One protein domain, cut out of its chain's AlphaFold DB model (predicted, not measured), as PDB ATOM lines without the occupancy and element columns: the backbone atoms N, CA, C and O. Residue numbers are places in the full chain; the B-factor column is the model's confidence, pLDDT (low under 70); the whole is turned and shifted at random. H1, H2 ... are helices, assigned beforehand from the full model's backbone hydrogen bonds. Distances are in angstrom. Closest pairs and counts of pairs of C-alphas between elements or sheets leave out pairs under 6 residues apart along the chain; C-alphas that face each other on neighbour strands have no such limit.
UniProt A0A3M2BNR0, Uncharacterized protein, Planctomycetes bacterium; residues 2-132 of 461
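AT A GLANCE: This is residues 2 to 132 of the 461 residues of an uncharacterized protein of Planctomycetes bacterium (UniProt A0A3M2BNR0). Two long helices, H1 and H6, run side by side the same way, and a third, H2, folds back from the end of H1 and spreads away from that pair, making a V that is open at one end. The short helices H3 and H4 wedge into the open end, between H2 and the pair, and H5 packs on H3 there; the two long links without named elements lie at this end too. The printed part has 131 residues with six named helices, H1 to H6 in order along the chain, and no named strand; its class is all helix. It is only just compact, close to loose, with a radius of gyration of the C-alphas of 16.7 A, and its spans of 53 by 27 by 25 A make it only just a rod.

IN THESE COORDINATES: H1 takes residues 2 to 22, from C-alpha 2 at (-35.050, -27.408, 13.964), and is 30.6 A long. H2, residues 30 to 54, is 36.1 A long and ends with C-alpha 54 at (-51.455, -43.016, 0.270). H3 is residues 68 to 71, H4 residues 74 to 82 and H5 residues 97 to 104. H6, residues 106 to 130, is 35.7 A long and ends with C-alpha 130 at (-59.592, -10.191, 34.452).

HOW THE PARTS SIT: H3 is the hub, touching four other helices. Its closest C-alphas to H6 are those of Ala 71 and Trp 110, 4.5 A apart, and to H5 those of Ala 71 and Leu 102, 5.7 A apart. It touches H2 at residues 45 to 49 alone, with the C-alphas of Asp 49 and Met 69 5.7 A apart. H3 and H4 touch only at the corner, Thr 70 to Leu 76, 4.8 A between C-alphas. H4 touches H6 at a shallow tilt of 26 degrees, opposite ways, with the C-alphas of Ala 77 and Val 107 closest at 5.3 A. H4 also touches residues 2 to 9 of H1, closest at the C-alphas of Ile 5 and Pro 74, 6.4 A. H1 and H6 touch at a shallow tilt of 21 degrees, the same way, with the C-alphas of Leu 12 and Ser 118 5.1 A apart. H1 and H2 form a helical hairpin at a steep tilt of 44 degrees, opposite ways; the C-alphas of Leu 20 and Ala 30 are closest at 7.0 A. H2 and H6 are apart. Every O i to N i+4 pair is within hydrogen-bond range in H1, H2, H4, H5 and H6; H3 is too short for one.

THE WHOLE: The two C-alphas farthest apart, those of Phe 62 and Gly 132, are 54.6 A apart. The printed part has no cut. The links from H2 to H3 and from H4 to H5 are long. The mean pLDDT of the printed part is 84.3, and residues 23 to 33, 62 and 132 are under 70.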
ATOM      1  N   SER A   2     -34.606 -26.330  13.048       87.81
ATOM      2  CA  SER A   2     -35.050 -27.408  13.964       87.81
ATOM      3  C   SER A   2     -35.272 -26.946  15.415       87.81
ATOM      4  O   SER A   2     -36.306 -27.247  16.006       87.81
ATOM      5  N   TYR A   3     -34.364 -26.127  15.964       89.94
ATOM      6  CA  TYR A   3     -34.540 -25.518  17.292       89.94
ATOM      7  C   TYR A   3     -35.739 -24.563  17.368       89.94
ATOM      8  O   TYR A   3     -36.379 -24.468  18.410       89.94
ATOM      9  N   LEU A   4     -36.080 -23.895  16.260       91.75
ATOM     10  CA  LEU A   4     -37.245 -23.011  16.178       91.75
ATOM     11  C   LEU A   4     -38.544 -23.824  16.273       91.75
ATOM     12  O   LEU A   4     -39.426 -23.463  17.042       91.75
ATOM     13  N   ILE A   5     -38.634 -24.954  15.557       91.25
ATOM     14  CA  ILE A   5     -39.780 -25.881  15.631       91.25
ATOM     15  C   ILE A   5     -39.980 -26.358  17.074       91.25
ATOM     16  O   ILE A   5     -41.100 -26.312  17.586       91.25
ATOM     17  N   ALA A   6     -38.893 -26.778  17.732       91.44
ATOM     18  CA  ALA A   6     -38.924 -27.244  19.115       91.44
ATOM     19  C   ALA A   6     -39.319 -26.128  20.098       91.44
ATOM     20  O   ALA A   6     -40.179 -26.345  20.949       91.44
ATOM     21  N   GLY A   7     -38.752 -24.926  19.952       92.56
ATOM     22  CA  GLY A   7     -39.093 -23.764  20.774       92.56
ATOM     23  C   GLY A   7     -40.564 -23.366  20.632       92.56
ATOM     24  O   GLY A   7     -41.266 -23.229  21.629       92.56
ATOM     25  N   CYS A   8     -41.065 -23.278  19.399       92.50
ATOM     26  CA  CYS A   8     -42.472 -23.009  19.103       92.50
ATOM     27  C   CYS A   8     -43.416 -24.074  19.691       92.50
ATOM     28  O   CYS A   8     -44.448 -23.732  20.267       92.50
ATOM     29  N   ALA A   9     -43.048 -25.358  19.605       91.56
ATOM     30  CA  ALA A   9     -43.813 -26.444  20.214       91.56
ATOM     31  C   ALA A   9     -43.828 -26.347  21.750       91.56
ATOM     32  O   ALA A   9     -44.881 -26.512  22.366       91.56
ATOM     33  N   ALA A  10     -42.685 -26.037  22.371       90.75
ATOM     34  CA  ALA A  10     -42.574 -25.864  23.818       90.75
ATOM     35  C   ALA A  10     -43.415 -24.680  24.323       90.75
ATOM     36  O   ALA A  10     -44.122 -24.812  25.323       90.75
ATOM     37  N   VAL A  11     -43.399 -23.550  23.608       93.12
ATOM     38  CA  VAL A  11     -44.234 -22.379  23.918       93.12
ATOM     39  C   VAL A  11     -45.719 -22.722  23.799       93.12
ATOM     40  O   VAL A  11     -46.492 -22.404  24.703       93.12
ATOM     41  N   LEU A  12     -46.129 -23.434  22.747       91.88
ATOM     42  CA  LEU A  12     -47.522 -23.853  22.581       91.88
ATOM     43  C   LEU A  12     -47.984 -24.772  23.720       91.88
ATOM     44  O   LEU A  12     -49.022 -24.537  24.333       91.88
ATOM     45  N   VAL A  13     -47.187 -25.782  24.063       88.94
ATOM     46  CA  VAL A  13     -47.465 -26.681  25.194       88.94
ATOM     47  C   VAL A  13     -47.553 -25.901  26.513       88.94
ATOM     48  O   VAL A  13     -48.481 -26.119  27.295       88.94
ATOM     49  N   GLY A  14     -46.634 -24.959  26.744       87.31
ATOM     50  CA  GLY A  14     -46.628 -24.102  27.929       87.31
ATOM     51  C   GLY A  14     -47.868 -23.210  28.029       87.31
ATOM     52  O   GLY A  14     -48.489 -23.129  29.089       87.31
ATOM     53  N   THR A  15     -48.289 -22.589  26.928       90.00
ATOM     54  CA  THR A  15     -49.475 -21.718  26.910       90.00
ATOM     55  C   THR A  15     -50.783 -22.491  27.052       90.00
ATOM     56  O   THR A  15     -51.679 -22.022  27.757       90.00
ATOM     57  N   ILE A  16     -50.889 -23.707  26.501       86.81
ATOM     58  CA  ILE A  16     -52.033 -24.590  26.773       86.81
ATOM     59  C   ILE A  16     -52.084 -24.954  28.263       86.81
ATOM     60  O   ILE A  16     -53.153 -24.899  28.869       86.81
ATOM     61  N   ALA A  17     -50.943 -25.274  28.883       81.56
ATOM     62  CA  ALA A  17     -50.889 -25.570  30.314       81.56
ATOM     63  C   ALA A  17     -51.345 -24.374  31.173       81.56
ATOM     64  O   ALA A  17     -52.124 -24.555  32.113       81.56
ATOM     65  N   VAL A  18     -50.928 -23.151  30.821       83.69
ATOM     66  CA  VAL A  18     -51.401 -21.913  31.467       83.69
ATOM     67  C   VAL A  18     -52.909 -21.749  31.289       83.69
ATOM     68  O   VAL A  18     -53.619 -21.539  32.272       83.69
ATOM     69  N   SER A  19     -53.417 -21.907  30.066       83.00
ATOM     70  CA  SER A  19     -54.846 -21.768  29.763       83.00
ATOM     71  C   SER A  19     -55.710 -22.760  30.548       83.00
ATOM     72  O   SER A  19     -56.719 -22.387  31.157       83.00
ATOM     73  N   LEU A  20     -55.261 -24.014  30.648       77.19
ATOM     74  CA  LEU A  20     -55.921 -25.034  31.459       77.19
ATOM     75  C   LEU A  20     -55.907 -24.684  32.953       77.19
ATOM     76  O   LEU A  20     -56.928 -24.862  33.617       77.19
ATOM     77  N   SER A  21     -54.796 -24.152  33.469       74.88
ATOM     78  CA  SER A  21     -54.679 -23.708  34.865       74.88
ATOM     79  C   SER A  21     -55.656 -22.568  35.189       74.88
ATOM     80  O   SER A  21     -56.378 -22.613  36.188       74.88
ATOM     81  N   VAL A  22     -55.753 -21.580  34.294       75.06
ATOM     82  CA  VAL A  22     -56.626 -20.405  34.442       75.06
ATOM     83  C   VAL A  22     -58.107 -20.768  34.450       75.06
ATOM     84  O   VAL A  22     -58.883 -20.186  35.208       75.06
ATOM     85  N   SER A  23     -58.513 -21.758  33.655       66.19
ATOM     86  CA  SER A  23     -59.924 -22.133  33.522       66.19
ATOM     87  C   SER A  23     -60.586 -22.628  34.822       66.19
ATOM     88  O   SER A  23     -61.794 -22.860  34.819       66.19
ATOM     89  N   ARG A  24     -59.836 -22.815  35.932       57.31
ATOM     90  CA  ARG A  24     -60.268 -23.397  37.228       57.31
ATOM     91  C   ARG A  24     -61.066 -24.704  37.108       57.31
ATOM     92  O   ARG A  24     -61.549 -25.228  38.110       57.31
ATOM     93  N   MET A  25     -61.162 -25.288  35.913       50.12
ATOM     94  CA  MET A  25     -61.863 -26.542  35.672       50.12
ATOM     95  C   MET A  25     -61.102 -27.734  36.237       50.12
ATOM     96  O   MET A  25     -61.626 -28.850  36.226       50.12
ATOM     97  N   VAL A  26     -59.868 -27.554  36.726       40.62
ATOM     98  CA  VAL A  26     -59.060 -28.713  37.045       40.62
ATOM     99  C   VAL A  26     -58.057 -28.503  38.176       40.62
ATOM    100  O   VAL A  26     -57.154 -27.681  38.105       40.62
ATOM    101  N   GLY A  27     -58.182 -29.336  39.212       54.25
ATOM    102  CA  GLY A  27     -57.071 -29.646  40.115       54.25
ATOM    103  C   GLY A  27     -56.009 -30.506  39.412       54.25
ATOM    104  O   GLY A  27     -55.969 -30.588  38.186       54.25
ATOM    105  N   LYS A  28     -55.212 -31.267  40.176       58.69
ATOM    106  CA  LYS A  28     -54.132 -32.163  39.684       58.69
ATOM    107  C   LYS A  28     -54.517 -33.119  38.526       58.69
ATOM    108  O   LYS A  28     -53.654 -33.758  37.946       58.69
ATOM    109  N   LYS A  29     -55.804 -33.248  38.182       57.88
ATOM    110  CA  LYS A  29     -56.337 -34.080  37.091       57.88
ATOM    111  C   LYS A  29     -56.096 -33.497  35.677       57.88
ATOM    112  O   LYS A  29     -56.105 -34.280  34.735       57.88
ATOM    113  N   ALA A  30     -55.842 -32.187  35.528       63.03
ATOM    114  CA  ALA A  30     -55.719 -31.490  34.226       63.03
ATOM    115  C   ALA A  30     -54.528 -31.961  33.426       63.03
ATOM    116  O   ALA A  30     -54.637 -32.246  32.239       63.03
ATOM    117  N   VAL A  31     -53.398 -32.037  34.126       66.69
ATOM    118  CA  VAL A  31     -52.089 -32.352  33.561       66.69
ATOM    119  C   VAL A  31     -52.142 -33.681  32.809       66.69
ATOM    120  O   VAL A  31     -51.520 -33.842  31.766       66.69
ATOM    121  N   PHE A  32     -52.954 -34.622  33.289       66.25
ATOM    122  CA  PHE A  32     -53.061 -35.941  32.682       66.25
ATOM    123  C   PHE A  32     -53.960 -35.976  31.450       66.25
ATOM    124  O   PHE A  32     -53.601 -36.603  30.460       66.25
ATOM    125  N   THR A  33     -55.116 -35.307  31.491       68.50
ATOM    126  CA  THR A  33     -55.968 -35.163  30.301       68.50
ATOM    127  C   THR A  33     -55.227 -34.403  29.208       68.50
ATOM    128  O   THR A  33     -55.300 -34.789  28.048       68.50
ATOM    129  N   PHE A  34     -54.455 -33.385  29.594       74.75
ATOM    130  CA  PHE A  34     -53.570 -32.658  28.697       74.75
ATOM    131  C   PHE A  34     -52.548 -33.583  28.025       74.75
ATOM    132  O   PHE A  34     -52.465 -33.607  26.803       74.75
ATOM    133  N   TYR A  35     -51.829 -34.398  28.801       74.56
ATOM    134  CA  TYR A  35     -50.840 -35.324  28.249       74.56
ATOM    135  C   TYR A  35     -51.459 -36.327  27.260       74.56
ATOM    136  O   TYR A  35     -50.946 -36.496  26.156       74.56
ATOM    137  N   ILE A  36     -52.586 -36.953  27.622       73.88
ATOM    138  CA  ILE A  36     -53.295 -37.887  26.730       73.88
ATOM    139  C   ILE A  36     -53.724 -37.170  25.444       73.88
ATOM    140  O   ILE A  36     -53.495 -37.693  24.360       73.88
ATOM    141  N   ALA A  37     -54.282 -35.959  25.549       80.44
ATOM    142  CA  ALA A  37     -54.712 -35.184  24.390       80.44
ATOM    143  C   ALA A  37     -53.550 -34.850  23.443       80.44
ATOM    144  O   ALA A  37     -53.698 -35.003  22.234       80.44
ATOM    145  N   VAL A  38     -52.388 -34.449  23.974       83.56
ATOM    146  CA  VAL A  38     -51.191 -34.154  23.167       83.56
ATOM    147  C   VAL A  38     -50.704 -35.400  22.429       83.56
ATOM    148  O   VAL A  38     -50.451 -35.338  21.227       83.56
ATOM    149  N   VAL A  39     -50.609 -36.543  23.116       82.31
ATOM    150  CA  VAL A  39     -50.163 -37.798  22.492       82.31
ATOM    151  C   VAL A  39     -51.152 -38.260  21.418       82.31
ATOM    152  O   VAL A  39     -50.736 -38.566  20.301       82.31
ATOM    153  N   SER A  40     -52.456 -38.249  21.712       80.94
ATOM    154  CA  SER A  40     -53.497 -38.601  20.738       80.94
ATOM    155  C   SER A  40     -53.499 -37.663  19.529       80.94
ATOM    156  O   SER A  40     -53.654 -38.126  18.405       80.94
ATOM    157  N   TYR A  41     -53.278 -36.364  19.733       88.00
ATOM    158  CA  TYR A  41     -53.172 -35.376  18.661       88.00
ATOM    159  C   TYR A  41     -51.991 -35.652  17.721       88.00
ATOM    160  O   TYR A  41     -52.159 -35.656  16.499       88.00
ATOM    161  N   ILE A  42     -50.803 -35.919  18.275       89.06
ATOM    162  CA  ILE A  42     -49.603 -36.229  17.484       89.06
ATOM    163  C   ILE A  42     -49.822 -37.510  16.671       89.06
ATOM    164  O   ILE A  42     -49.522 -37.536  15.479       89.06
ATOM    165  N   ALA A  43     -50.378 -38.552  17.296       83.12
ATOM    166  CA  ALA A  43     -50.653 -39.821  16.629       83.12
ATOM    167  C   ALA A  43     -51.704 -39.674  15.516       83.12
ATOM    168  O   ALA A  43     -51.479 -40.126  14.394       83.12
ATOM    169  N   ALA A  44     -52.821 -38.991  15.791       87.00
ATOM    170  CA  ALA A  44     -53.907 -38.808  14.830       87.00
ATOM    171  C   ALA A  44     -53.468 -37.995  13.605       87.00
ATOM    172  O   ALA A  44     -53.759 -38.372  12.472       87.00
ATOM    173  N   THR A  45     -52.728 -36.905  13.815       91.19
ATOM    174  CA  THR A  45     -52.219 -36.078  12.709       91.19
ATOM    175  C   THR A  45     -51.164 -36.812  11.878       91.19
ATOM    176  O   THR A  45     -51.157 -36.666  10.659       91.19
ATOM    177  N   ALA A  46     -50.321 -37.648  12.496       87.81
ATOM    178  CA  ALA A  46     -49.367 -38.494  11.776       87.81
ATOM    179  C   ALA A  46     -50.062 -39.588  10.944       87.81
ATOM    180  O   ALA A  46     -49.703 -39.804   9.787       87.81
ATOM    181  N   ALA A  47     -51.088 -40.242  11.496       86.06
ATOM    182  CA  ALA A  47     -51.875 -41.237  10.770       86.06
ATOM    183  C   ALA A  47     -52.623 -40.613   9.581       86.06
ATOM    184  O   ALA A  47     -52.618 -41.170   8.483       86.06
ATOM    185  N   LEU A  48     -53.219 -39.431   9.778       89.38
ATOM    186  CA  LEU A  48     -53.943 -38.723   8.725       89.38
ATOM    187  C   LEU A  48     -53.007 -38.234   7.614       89.38
ATOM    188  O   LEU A  48     -53.355 -38.338   6.442       89.38
ATOM    189  N   ASP A  49     -51.799 -37.776   7.954       90.31
ATOM    190  CA  ASP A  49     -50.759 -37.460   6.969       90.31
ATOM    191  C   ASP A  49     -50.390 -38.673   6.102       90.31
ATOM    192  O   ASP A  49     -50.317 -38.575   4.877       90.31
ATOM    193  N   GLN A  50     -50.179 -39.832   6.726       86.81
ATOM    194  CA  GLN A  50     -49.833 -41.050   5.999       86.81
ATOM    195  C   GLN A  50     -50.984 -41.521   5.100       86.81
ATOM    196  O   GLN A  50     -50.741 -41.939   3.967       86.81
ATOM    197  N   TRP A  51     -52.230 -41.405   5.566       86.81
ATOM    198  CA  TRP A  51     -53.417 -41.703   4.767       86.81
ATOM    199  C   TRP A  51     -53.553 -40.761   3.561       86.81
ATOM    200  O   TRP A  51     -53.732 -41.235   2.441       86.81
ATOM    201  N   LEU A  52     -53.387 -39.446   3.756       88.06
ATOM    202  CA  LEU A  52     -53.422 -38.458   2.669       88.06
ATOM    203  C   LEU A  52     -52.363 -38.750   1.601       88.06
ATOM    204  O   LEU A  52     -52.655 -38.686   0.407       88.06
ATOM    205  N   ARG A  53     -51.148 -39.124   2.013       87.50
ATOM    206  CA  ARG A  53     -50.086 -39.529   1.082       87.50
ATOM    207  C   ARG A  53     -50.428 -40.795   0.306       87.50
ATOM    208  O   ARG A  53     -50.174 -40.857  -0.890       87.50
ATOM    209  N   GLN A  54     -51.012 -41.799   0.958       83.19
ATOM    210  CA  GLN A  54     -51.455 -43.016   0.270       83.19
ATOM    211  C   GLN A  54     -52.597 -42.752  -0.717       83.19
ATOM    212  O   GLN A  54     -52.681 -43.427  -1.736       83.19
ATOM    213  N   ALA A  55     -53.442 -41.758  -0.439       83.94
ATOM    214  CA  ALA A  55     -54.482 -41.292  -1.350       83.94
ATOM    215  C   ALA A  55     -53.942 -40.425  -2.508       83.94
ATOM    216  O   ALA A  55     -54.728 -39.938  -3.316       83.94
ATOM    217  N   GLY A  56     -52.623 -40.201  -2.587       81.94
ATOM    218  CA  GLY A  56     -51.998 -39.372  -3.618       81.94
ATOM    219  C   GLY A  56     -52.214 -37.865  -3.431       81.94
ATOM    220  O   GLY A  56     -51.997 -37.100  -4.362       81.94
ATOM    221  N   LEU A  57     -52.636 -37.426  -2.239       84.06
ATOM    222  CA  LEU A  57     -52.913 -36.018  -1.916       84.06
ATOM    223  C   LEU A  57     -51.697 -35.280  -1.322       84.06
ATOM    224  O   LEU A  57     -51.845 -34.186  -0.773       84.06
ATOM    225  N   GLY A  58     -50.504 -35.879  -1.371       85.12
ATOM    226  CA  GLY A  58     -49.257 -35.208  -1.000       85.12
ATOM    227  C   GLY A  58     -48.806 -34.220  -2.076       85.12
ATOM    228  O   GLY A  58     -49.104 -34.389  -3.253       85.12
ATOM    229  N   ALA A  59     -48.078 -33.184  -1.670       81.31
ATOM    230  CA  ALA A  59     -47.770 -32.053  -2.545       81.31
ATOM    231  C   ALA A  59     -46.555 -32.225  -3.483       81.31
ATOM    232  O   ALA A  59     -46.198 -31.270  -4.167       81.31
ATOM    233  N   GLY A  60     -45.895 -33.386  -3.499       76.62
ATOM    234  CA  GLY A  60     -44.791 -33.672  -4.424       76.62
ATOM    235  C   GLY A  60     -45.167 -34.672  -5.516       76.62
ATOM    236  O   GLY A  60     -46.319 -35.102  -5.624       76.62
ATOM    237  N   GLU A  61     -44.183 -35.041  -6.340       70.56
ATOM    238  CA  GLU A  61     -44.391 -35.923  -7.491       70.56
ATOM    239  C   GLU A  61     -45.066 -37.247  -7.096       70.56
ATOM    240  O   GLU A  61     -44.766 -37.857  -6.063       70.56
ATOM    241  N   PHE A  62     -46.011 -37.692  -7.931       66.12
ATOM    242  CA  PHE A  62     -46.823 -38.897  -7.710       66.12
ATOM    243  C   PHE A  62     -47.626 -38.893  -6.393       66.12
ATOM    244  O   PHE A  62     -47.929 -39.954  -5.845       66.12
ATOM    245  N   GLY A  63     -47.957 -37.710  -5.861       72.31
ATOM    246  CA  GLY A  63     -48.743 -37.568  -4.633       72.31
ATOM    247  C   GLY A  63     -47.957 -37.871  -3.352       72.31
ATOM    248  O   GLY A  63     -48.551 -38.057  -2.285       72.31
ATOM    249  N   LYS A  64     -46.619 -37.934  -3.437       74.75
ATOM    250  CA  LYS A  64     -45.709 -38.127  -2.300       74.75
ATOM    251  C   LYS A  64     -45.168 -36.779  -1.848       74.75
ATOM    252  O   LYS A  64     -44.587 -36.053  -2.637       74.75
ATOM    253  N   GLY A  65     -45.314 -36.445  -0.571       83.56
ATOM    254  CA  GLY A  65     -44.744 -35.215  -0.025       83.56
ATOM    255  C   GLY A  65     -45.519 -34.690   1.165       83.56
ATOM    256  O   GLY A  65     -46.280 -35.422   1.802       83.56
ATOM    257  N   VAL A  66     -45.310 -33.410   1.450       89.00
ATOM    258  CA  VAL A  66     -45.972 -32.706   2.548       89.00
ATOM    259  C   VAL A  66     -47.483 -32.637   2.350       89.00
ATOM    260  O   VAL A  66     -47.988 -32.592   1.228       89.00
ATOM    261  N   THR A  67     -48.207 -32.607   3.461       91.88
ATOM    262  CA  THR A  67     -49.666 -32.490   3.500       91.88
ATOM    263  C   THR A  67     -50.059 -31.325   4.416       91.88
ATOM    264  O   THR A  67     -49.219 -30.790   5.146       91.88
ATOM    265  N   PRO A  68     -51.340 -30.918   4.465       90.25
ATOM    266  CA  PRO A  68     -51.782 -29.905   5.423       90.25
ATOM    267  C   PRO A  68     -51.494 -30.277   6.889       90.25
ATOM    268  O   PRO A  68     -51.327 -29.390   7.724       90.25
ATOM    269  N   MET A  69     -51.383 -31.574   7.209       91.44
ATOM    270  CA  MET A  69     -51.042 -32.037   8.559       91.44
ATOM    271  C   MET A  69     -49.594 -31.726   8.944       91.44
ATOM    272  O   MET A  69     -49.303 -31.560  10.129       91.44
ATOM    273  N   THR A  70     -48.690 -31.575   7.970       90.31
ATOM    274  CA  THR A  70     -47.288 -31.209   8.214       90.31
ATOM    275  C   THR A  70     -47.167 -29.873   8.943       90.31
ATOM    276  O   THR A  70     -46.326 -29.724   9.822       90.31
ATOM    277  N   ALA A  71     -48.037 -28.913   8.624       90.06
ATOM    278  CA  ALA A  71     -48.049 -27.588   9.239       90.06
ATOM    279  C   ALA A  71     -48.677 -27.561  10.642       90.06
ATOM    280  O   ALA A  71     -48.643 -26.529  11.305       90.06
ATOM    281  N   VAL A  72     -49.268 -28.673  11.087       91.12
ATOM    282  CA  VAL A  72     -49.999 -28.801  12.357       91.12
ATOM    283  C   VAL A  72     -49.304 -29.806  13.288       91.12
ATOM    284  O   VAL A  72     -49.579 -29.846  14.480       91.12
ATOM    285  N   ASN A  73     -48.340 -30.590  12.810       93.19
ATOM    286  CA  ASN A  73     -47.603 -31.541  13.639       93.19
ATOM    287  C   ASN A  73     -46.102 -31.188  13.684       93.19
ATOM    288  O   ASN A  73     -45.455 -31.175  12.635       93.19
ATOM    289  N   PRO A  74     -45.507 -30.977  14.878       93.38
ATOM    290  CA  PRO A  74     -44.101 -30.590  14.998       93.38
ATOM    291  C   PRO A  74     -43.137 -31.657  14.466       93.38
ATOM    292  O   PRO A  74     -42.088 -31.315  13.923       93.38
ATOM    293  N   PHE A  75     -43.477 -32.943  14.595       92.69
ATOM    294  CA  PHE A  75     -42.642 -34.037  14.103       92.69
ATOM    295  C   PHE A  75     -42.707 -34.164  12.584       92.69
ATOM    296  O   PHE A  75     -41.681 -34.416  11.961       92.69
ATOM    297  N   LEU A  76     -43.874 -33.930  11.973       91.56
ATOM    298  CA  LEU A  76     -43.990 -33.895  10.513       91.56
ATOM    299  C   LEU A  76     -43.274 -32.671   9.928       91.56
ATOM    300  O   LEU A  76     -42.564 -32.802   8.934       91.56
ATOM    301  N   ALA A  77     -43.386 -31.504  10.571       91.62
ATOM    302  CA  ALA A  77     -42.624 -30.314  10.192       91.62
ATOM    303  C   ALA A  77     -41.108 -30.559  10.274       91.62
ATOM    304  O   ALA A  77     -40.361 -30.159   9.379       91.62
ATOM    305  N   LEU A  78     -40.648 -31.259  11.316       92.56
ATOM    306  CA  LEU A  78     -39.252 -31.668  11.447       92.56
ATOM    307  C   LEU A  78     -38.857 -32.688  10.368       92.56
ATOM    308  O   LEU A  78     -37.780 -32.573   9.791       92.56
ATOM    309  N   HIS A  79     -39.730 -33.644  10.048       90.56
ATOM    310  CA  HIS A  79     -39.489 -34.633   8.996       90.56
ATOM    311  C   HIS A  79     -39.335 -33.979   7.616       90.56
ATOM    312  O   HIS A  79     -38.401 -34.314   6.892       90.56
ATOM    313  N   ALA A  80     -40.168 -32.983   7.294       90.56
ATOM    314  CA  ALA A  80     -40.049 -32.189   6.068       90.56
ATOM    315  C   ALA A  80     -38.760 -31.368   5.985       90.56
ATOM    316  O   ALA A  80     -38.270 -31.088   4.893       90.56
ATOM    317  N   LEU A  81     -38.212 -30.965   7.133       90.88
ATOM    318  CA  LEU A  81     -36.944 -30.248   7.190       90.88
ATOM    319  C   LEU A  81     -35.743 -31.188   7.021       90.88
ATOM    320  O   LEU A  81     -34.771 -30.810   6.375       90.88
ATOM    321  N   LEU A  82     -35.797 -32.379   7.625       91.94
ATOM    322  CA  LEU A  82     -34.678 -33.325   7.666       91.94
ATOM    323  C   LEU A  82     -34.595 -34.225   6.427       91.94
ATOM    324  O   LEU A  82     -33.494 -34.601   6.042       91.94
ATOM    325  N   ASN A  83     -35.728 -34.554   5.799       89.69
ATOM    326  CA  ASN A  83     -35.797 -35.502   4.683       89.69
ATOM    327  C   ASN A  83     -36.478 -34.901   3.437       89.69
ATOM    328  O   ASN A  83     -37.538 -35.373   3.019       89.69
ATOM    329  N   PRO A  84     -35.890 -33.867   2.807       84.62
ATOM    330  CA  PRO A  84     -36.505 -33.188   1.666       84.62
ATOM    331  C   PRO A  84     -36.639 -34.073   0.415       84.62
ATOM    332  O   PRO A  84     -37.486 -33.794  -0.425       84.62
ATOM    333  N   SER A  85     -35.832 -35.131   0.285       83.75
ATOM    334  CA  SER A  85     -35.856 -36.052  -0.859       83.75
ATOM    335  C   SER A  85     -37.000 -37.067  -0.799       83.75
ATOM    336  O   SER A  85     -37.601 -37.377  -1.822       83.75
ATOM    337  N   SER A  86     -37.322 -37.591   0.386       84.12
ATOM    338  CA  SER A  86     -38.411 -38.561   0.566       84.12
ATOM    339  C   SER A  86     -39.745 -37.911   0.938       84.12
ATOM    340  O   SER A  86     -40.799 -38.530   0.782       84.12
ATOM    341  N   TYR A  87     -39.712 -36.663   1.410       86.56
ATOM    342  CA  TYR A  87     -40.887 -35.892   1.803       86.56
ATOM    343  C   TYR A  87     -40.806 -34.455   1.248       86.56
ATOM    344  O   TYR A  87     -40.624 -33.494   2.007       86.56
ATOM    345  N   PRO A  88     -40.905 -34.302  -0.089       88.62
ATOM    346  CA  PRO A  88     -40.734 -33.019  -0.760       88.62
ATOM    347  C   PRO A  88     -41.858 -32.028  -0.441       88.62
ATOM    348  O   PRO A  88     -43.007 -32.396  -0.169       88.62
ATOM    349  N   ARG A  89     -41.495 -30.744  -0.481       88.31
ATOM    350  CA  ARG A  89     -42.412 -29.601  -0.375       88.31
ATOM    351  C   ARG A  89     -43.013 -29.279  -1.742       88.31
ATOM    352  O   ARG A  89     -42.414 -29.629  -2.754       88.31
ATOM    353  N   ALA A  90     -44.152 -28.587  -1.753       85.81
ATOM    354  CA  ALA A  90     -44.693 -28.047  -2.997       85.81
ATOM    355  C   ALA A  90     -43.700 -27.062  -3.633       85.81
ATOM    356  O   ALA A  90     -42.994 -26.343  -2.915       85.81
ATOM    357  N   GLU A  91     -43.660 -27.029  -4.963       84.75
ATOM    358  CA  GLU A  91     -42.818 -26.098  -5.710       84.75
ATOM    359  C   GLU A  91     -43.219 -24.649  -5.403       84.75
ATOM    360  O   GLU A  91     -44.403 -24.326  -5.276       84.75
ATOM    361  N   ALA A  92     -42.227 -23.776  -5.226       81.50
ATOM    362  CA  ALA A  92     -42.466 -22.404  -4.796       81.50
ATOM    363  C   ALA A  92     -43.249 -21.623  -5.864       81.50
ATOM    364  O   ALA A  92     -42.822 -21.548  -7.012       81.50
ATOM    365  N   GLY A  93     -44.368 -21.008  -5.471       81.06
ATOM    366  CA  GLY A  93     -45.232 -20.247  -6.377       81.06
ATOM    367  C   GLY A  93     -46.188 -21.092  -7.226       81.06
ATOM    368  O   GLY A  93     -46.871 -20.537  -8.084       81.06
ATOM    369  N   SER A  94     -46.265 -22.407  -6.990       83.25
ATOM    370  CA  SER A  94     -47.212 -23.301  -7.675       83.25
ATOM    371  C   SER A  94     -48.641 -23.169  -7.139       83.25
ATOM    372  O   SER A  94     -49.612 -23.429  -7.850       83.25
ATOM    373  N   LEU A  95     -48.786 -22.764  -5.878       85.00
ATOM    374  CA  LEU A  95     -50.059 -22.673  -5.179       85.00
ATOM    375  C   LEU A  95     -50.334 -21.226  -4.759       85.00
ATOM    376  O   LEU A  95     -49.446 -20.383  -4.664       85.00
ATOM    377  N   SER A  96     -51.594 -20.933  -4.433       85.75
ATOM    378  CA  SER A  96     -52.006 -19.625  -3.921       85.75
ATOM    379  C   SER A  96     -52.705 -19.716  -2.558       85.75
ATOM    380  O   SER A  96     -53.219 -20.762  -2.139       85.75
ATOM    381  N   GLY A  97     -52.686 -18.600  -1.824       87.56
ATOM    382  CA  GLY A  97     -53.386 -18.436  -0.550       87.56
ATOM    383  C   GLY A  97     -52.874 -19.333   0.584       87.56
ATOM    384  O   GLY A  97     -51.677 -19.577   0.733       87.56
ATOM    385  N   LEU A  98     -53.803 -19.832   1.409       85.75
ATOM    386  CA  LEU A  98     -53.483 -20.662   2.580       85.75
ATOM    387  C   LEU A  98     -52.824 -21.995   2.205       85.75
ATOM    388  O   LEU A  98     -51.991 -22.496   2.954       85.75
ATOM    389  N   ARG A  99     -53.158 -22.568   1.043       84.50
ATOM    390  CA  ARG A  99     -52.547 -23.825   0.585       84.50
ATOM    391  C   ARG A  99     -51.066 -23.644   0.262       84.50
ATOM    392  O   ARG A  99     -50.275 -24.493   0.662       84.50
ATOM    393  N   ALA A 100     -50.690 -22.524  -0.360       86.12
ATOM    394  CA  ALA A 100     -49.288 -22.182  -0.601       86.12
ATOM    395  C   ALA A 100     -48.508 -22.082   0.713       86.12
ATOM    396  O   ALA A 100     -47.452 -22.687   0.878       86.12
ATOM    397  N   PHE A 101     -49.082 -21.396   1.705       88.31
ATOM    398  CA  PHE A 101     -48.455 -21.255   3.015       88.31
ATOM    399  C   PHE A 101     -48.211 -22.606   3.705       88.31
ATOM    400  O   PHE A 101     -47.119 -22.848   4.219       88.31
ATOM    401  N   LEU A 102     -49.203 -23.501   3.677       89.12
ATOM    402  CA  LEU A 102     -49.128 -24.809   4.333       89.12
ATOM    403  C   LEU A 102     -48.201 -25.798   3.607       89.12
ATOM    404  O   LEU A 102     -47.512 -26.563   4.279       89.12
ATOM    405  N   LEU A 103     -48.182 -25.803   2.270       88.31
ATOM    406  CA  LEU A 103     -47.510 -26.838   1.470       88.31
ATOM    407  C   LEU A 103     -46.147 -26.404   0.906       88.31
ATOM    408  O   LEU A 103     -45.233 -27.222   0.835       88.31
ATOM    409  N   GLU A 104     -45.952 -25.132   0.553       89.12
ATOM    410  CA  GLU A 104     -44.651 -24.643   0.062       89.12
ATOM    411  C   GLU A 104     -43.706 -24.327   1.233       89.12
ATOM    412  O   GLU A 104     -42.494 -24.568   1.181       89.12
ATOM    413  N   ARG A 105     -44.256 -23.811   2.343       89.62
ATOM    414  CA  ARG A 105     -43.478 -23.396   3.522       89.62
ATOM    415  C   ARG A 105     -43.988 -24.005   4.843       89.62
ATOM    416  O   ARG A 105     -44.171 -23.271   5.822       89.62
ATOM    417  N   PRO A 106     -44.101 -25.345   4.948       89.94
ATOM    418  CA  PRO A 106     -44.713 -26.036   6.092       89.94
ATOM    419  C   PRO A 106     -44.031 -25.745   7.434       89.94
ATOM    420  O   PRO A 106     -44.701 -25.593   8.451       89.94
ATOM    421  N   VAL A 107     -42.699 -25.613   7.448       91.38
ATOM    422  CA  VAL A 107     -41.936 -25.301   8.671       91.38
ATOM    423  C   VAL A 107     -42.288 -23.912   9.199       91.38
ATOM    424  O   VAL A 107     -42.493 -23.735  10.399       91.38
ATOM    425  N   THR A 108     -42.393 -22.923   8.305       91.69
ATOM    426  CA  THR A 108     -42.794 -21.569   8.703       91.69
ATOM    427  C   THR A 108     -44.258 -21.528   9.119       91.69
ATOM    428  O   THR A 108     -44.581 -20.865  10.100       91.69
ATOM    429  N   ALA A 109     -45.118 -22.299   8.443       92.12
ATOM    430  CA  ALA A 109     -46.523 -22.413   8.796       92.12
ATOM    431  C   ALA A 109     -46.713 -22.969  10.205       92.12
ATOM    432  O   ALA A 109     -47.425 -22.350  10.991       92.12
ATOM    433  N   TRP A 110     -46.003 -24.045  10.565       94.12
ATOM    434  CA  TRP A 110     -46.003 -24.564  11.932       94.12
ATOM    435  C   TRP A 110     -45.610 -23.485  12.942       94.12
ATOM    436  O   TRP A 110     -46.379 -23.204  13.857       94.12
ATOM    437  N   CYS A 111     -44.458 -22.835  12.752       94.19
ATOM    438  CA  CYS A 111     -43.955 -21.836  13.695       94.19
ATOM    439  C   CYS A 111     -44.904 -20.639  13.862       94.19
ATOM    440  O   CYS A 111     -45.105 -20.171  14.985       94.19
ATOM    441  N   VAL A 112     -45.504 -20.142  12.777       94.50
ATOM    442  CA  VAL A 112     -46.441 -19.008  12.826       94.50
ATOM    443  C   VAL A 112     -47.764 -19.421  13.465       94.50
ATOM    444  O   VAL A 112     -48.230 -18.732  14.369       94.50
ATOM    445  N   LEU A 113     -48.348 -20.552  13.055       93.44
ATOM    446  CA  LEU A 113     -49.620 -21.034  13.600       93.44
ATOM    447  C   LEU A 113     -49.502 -21.361  15.090       93.44
ATOM    448  O   LEU A 113     -50.346 -20.936  15.877       93.44
ATOM    449  N   SER A 114     -48.437 -22.054  15.505       93.81
ATOM    450  CA  SER A 114     -48.220 -22.392  16.912       93.81
ATOM    451  C   SER A 114     -47.987 -21.146  17.766       93.81
ATOM    452  O   SER A 114     -48.512 -21.054  18.875       93.81
ATOM    453  N   SER A 115     -47.224 -20.169  17.264       93.75
ATOM    454  CA  SER A 115     -46.944 -18.930  18.002       93.75
ATOM    455  C   SER A 115     -48.185 -18.040  18.078       93.75
ATOM    456  O   SER A 115     -48.510 -17.542  19.152       93.75
ATOM    457  N   GLY A 116     -48.935 -17.910  16.981       95.12
ATOM    458  CA  GLY A 116     -50.205 -17.183  16.946       95.12
ATOM    459  C   GLY A 116     -51.247 -17.793  17.885       95.12
ATOM    460  O   GLY A 116     -51.851 -17.076  18.681       95.12
ATOM    461  N   LEU A 117     -51.393 -19.122  17.874       93.81
ATOM    462  CA  LEU A 117     -52.265 -19.835  18.809       93.81
ATOM    463  C   LEU A 117     -51.818 -19.644  20.265       93.81
ATOM    464  O   LEU A 117     -52.658 -19.439  21.136       93.81
ATOM    465  N   SER A 118     -50.511 -19.652  20.531       94.81
ATOM    466  CA  SER A 118     -49.961 -19.401  21.871       94.81
ATOM    467  C   SER A 118     -50.315 -18.001  22.381       94.81
ATOM    468  O   SER A 118     -50.788 -17.856  23.507       94.81
ATOM    469  N   VAL A 119     -50.141 -16.972  21.544       95.31
ATOM    470  CA  VAL A 119     -50.516 -15.586  21.873       95.31
ATOM    471  C   VAL A 119     -52.021 -15.479  22.116       95.31
ATOM    472  O   VAL A 119     -52.432 -14.894  23.118       95.31
ATOM    473  N   ALA A 120     -52.843 -16.093  21.261       94.12
ATOM    474  CA  ALA A 120     -54.293 -16.111  21.426       94.12
ATOM    475  C   ALA A 120     -54.713 -16.796  22.739       94.12
ATOM    476  O   ALA A 120     -55.521 -16.247  23.487       94.12
ATOM    477  N   LEU A 121     -54.128 -17.953  23.068       90.75
ATOM    478  CA  LEU A 121     -54.395 -18.665  24.318       90.75
ATOM    479  C   LEU A 121     -54.005 -17.833  25.539       90.75
ATOM    480  O   LEU A 121     -54.769 -17.777  26.502       90.75
ATOM    481  N   VAL A 122     -52.852 -17.160  25.511       91.88
ATOM    482  CA  VAL A 122     -52.423 -16.269  26.599       91.88
ATOM    483  C   VAL A 122     -53.360 -15.073  26.726       91.88
ATOM    484  O   VAL A 122     -53.775 -14.761  27.840       91.88
ATOM    485  N   ALA A 123     -53.756 -14.445  25.618       91.25
ATOM    486  CA  ALA A 123     -54.686 -13.320  25.622       91.25
ATOM    487  C   ALA A 123     -56.054 -13.716  26.200       91.25
ATOM    488  O   ALA A 123     -56.551 -13.060  27.115       91.25
ATOM    489  N   VAL A 124     -56.628 -14.838  25.752       88.00
ATOM    490  CA  VAL A 124     -57.888 -15.379  26.292       88.00
ATOM    491  C   VAL A 124     -57.743 -15.731  27.775       88.00
ATOM    492  O   VAL A 124     -58.629 -15.436  28.578       88.00
ATOM    493  N   SER A 125     -56.613 -16.310  28.179       86.94
ATOM    494  CA  SER A 125     -56.342 -16.630  29.587       86.94
ATOM    495  C   SER A 125     -56.229 -15.360  30.443       86.94
ATOM    496  O   SER A 125     -56.796 -15.284  31.529       86.94
ATOM    497  N   ALA A 126     -55.575 -14.313  29.944       87.88
ATOM    498  CA  ALA A 126     -55.482 -13.027  30.628       87.88
ATOM    499  C   ALA A 126     -56.852 -12.337  30.746       87.88
ATOM    500  O   ALA A 126     -57.192 -11.824  31.812       87.88
ATOM    501  N   LEU A 127     -57.665 -12.365  29.684       84.94
ATOM    502  CA  LEU A 127     -59.026 -11.823  29.691       84.94
ATOM    503  C   LEU A 127     -59.928 -12.577  30.672       84.94
ATOM    504  O   LEU A 127     -60.624 -11.954  31.469       84.94
ATOM    505  N   THR A 128     -59.890 -13.911  30.667       79.31
ATOM    506  CA  THR A 128     -60.695 -14.727  31.591       79.31
ATOM    507  C   THR A 128     -60.307 -14.509  33.054       79.31
ATOM    508  O   THR A 128     -61.202 -14.460  33.895       79.31
ATOM    509  N   LEU A 129     -59.022 -14.304  33.371       80.31
ATOM    510  CA  LEU A 129     -58.589 -13.910  34.720       80.31
ATOM    511  C   LEU A 129     -59.118 -12.528  35.122       80.31
ATOM    512  O   LEU A 129     -59.553 -12.352  36.257       80.31
ATOM    513  N   ARG A 130     -59.107 -11.558  34.198       78.88
ATOM    514  CA  ARG A 130     -59.592 -10.191  34.452       78.88
ATOM    515  C   ARG A 130     -61.112 -10.113  34.604       78.88
ATOM    516  O   ARG A 130     -61.593  -9.299  35.378       78.88
ATOM    517  N   MET A 131     -61.861 -10.983  33.927       71.06
ATOM    518  CA  MET A 131     -63.326 -11.070  34.021       71.06
ATOM    519  C   MET A 131     -63.830 -11.914  35.214       71.06
ATOM    520  O   MET A 131     -64.982 -12.334  35.215       71.06
ATOM    521  N   GLY A 132     -62.989 -12.201  36.218       64.56
ATOM    522  CA  GLY A 132     -63.392 -12.943  37.428       64.56
ATOM    523  C   GLY A 132     -63.372 -14.476  37.300       64.56
ATOM    524  O   GLY A 132     -63.729 -15.195  38.234       64.56
TER     525      GLY A 132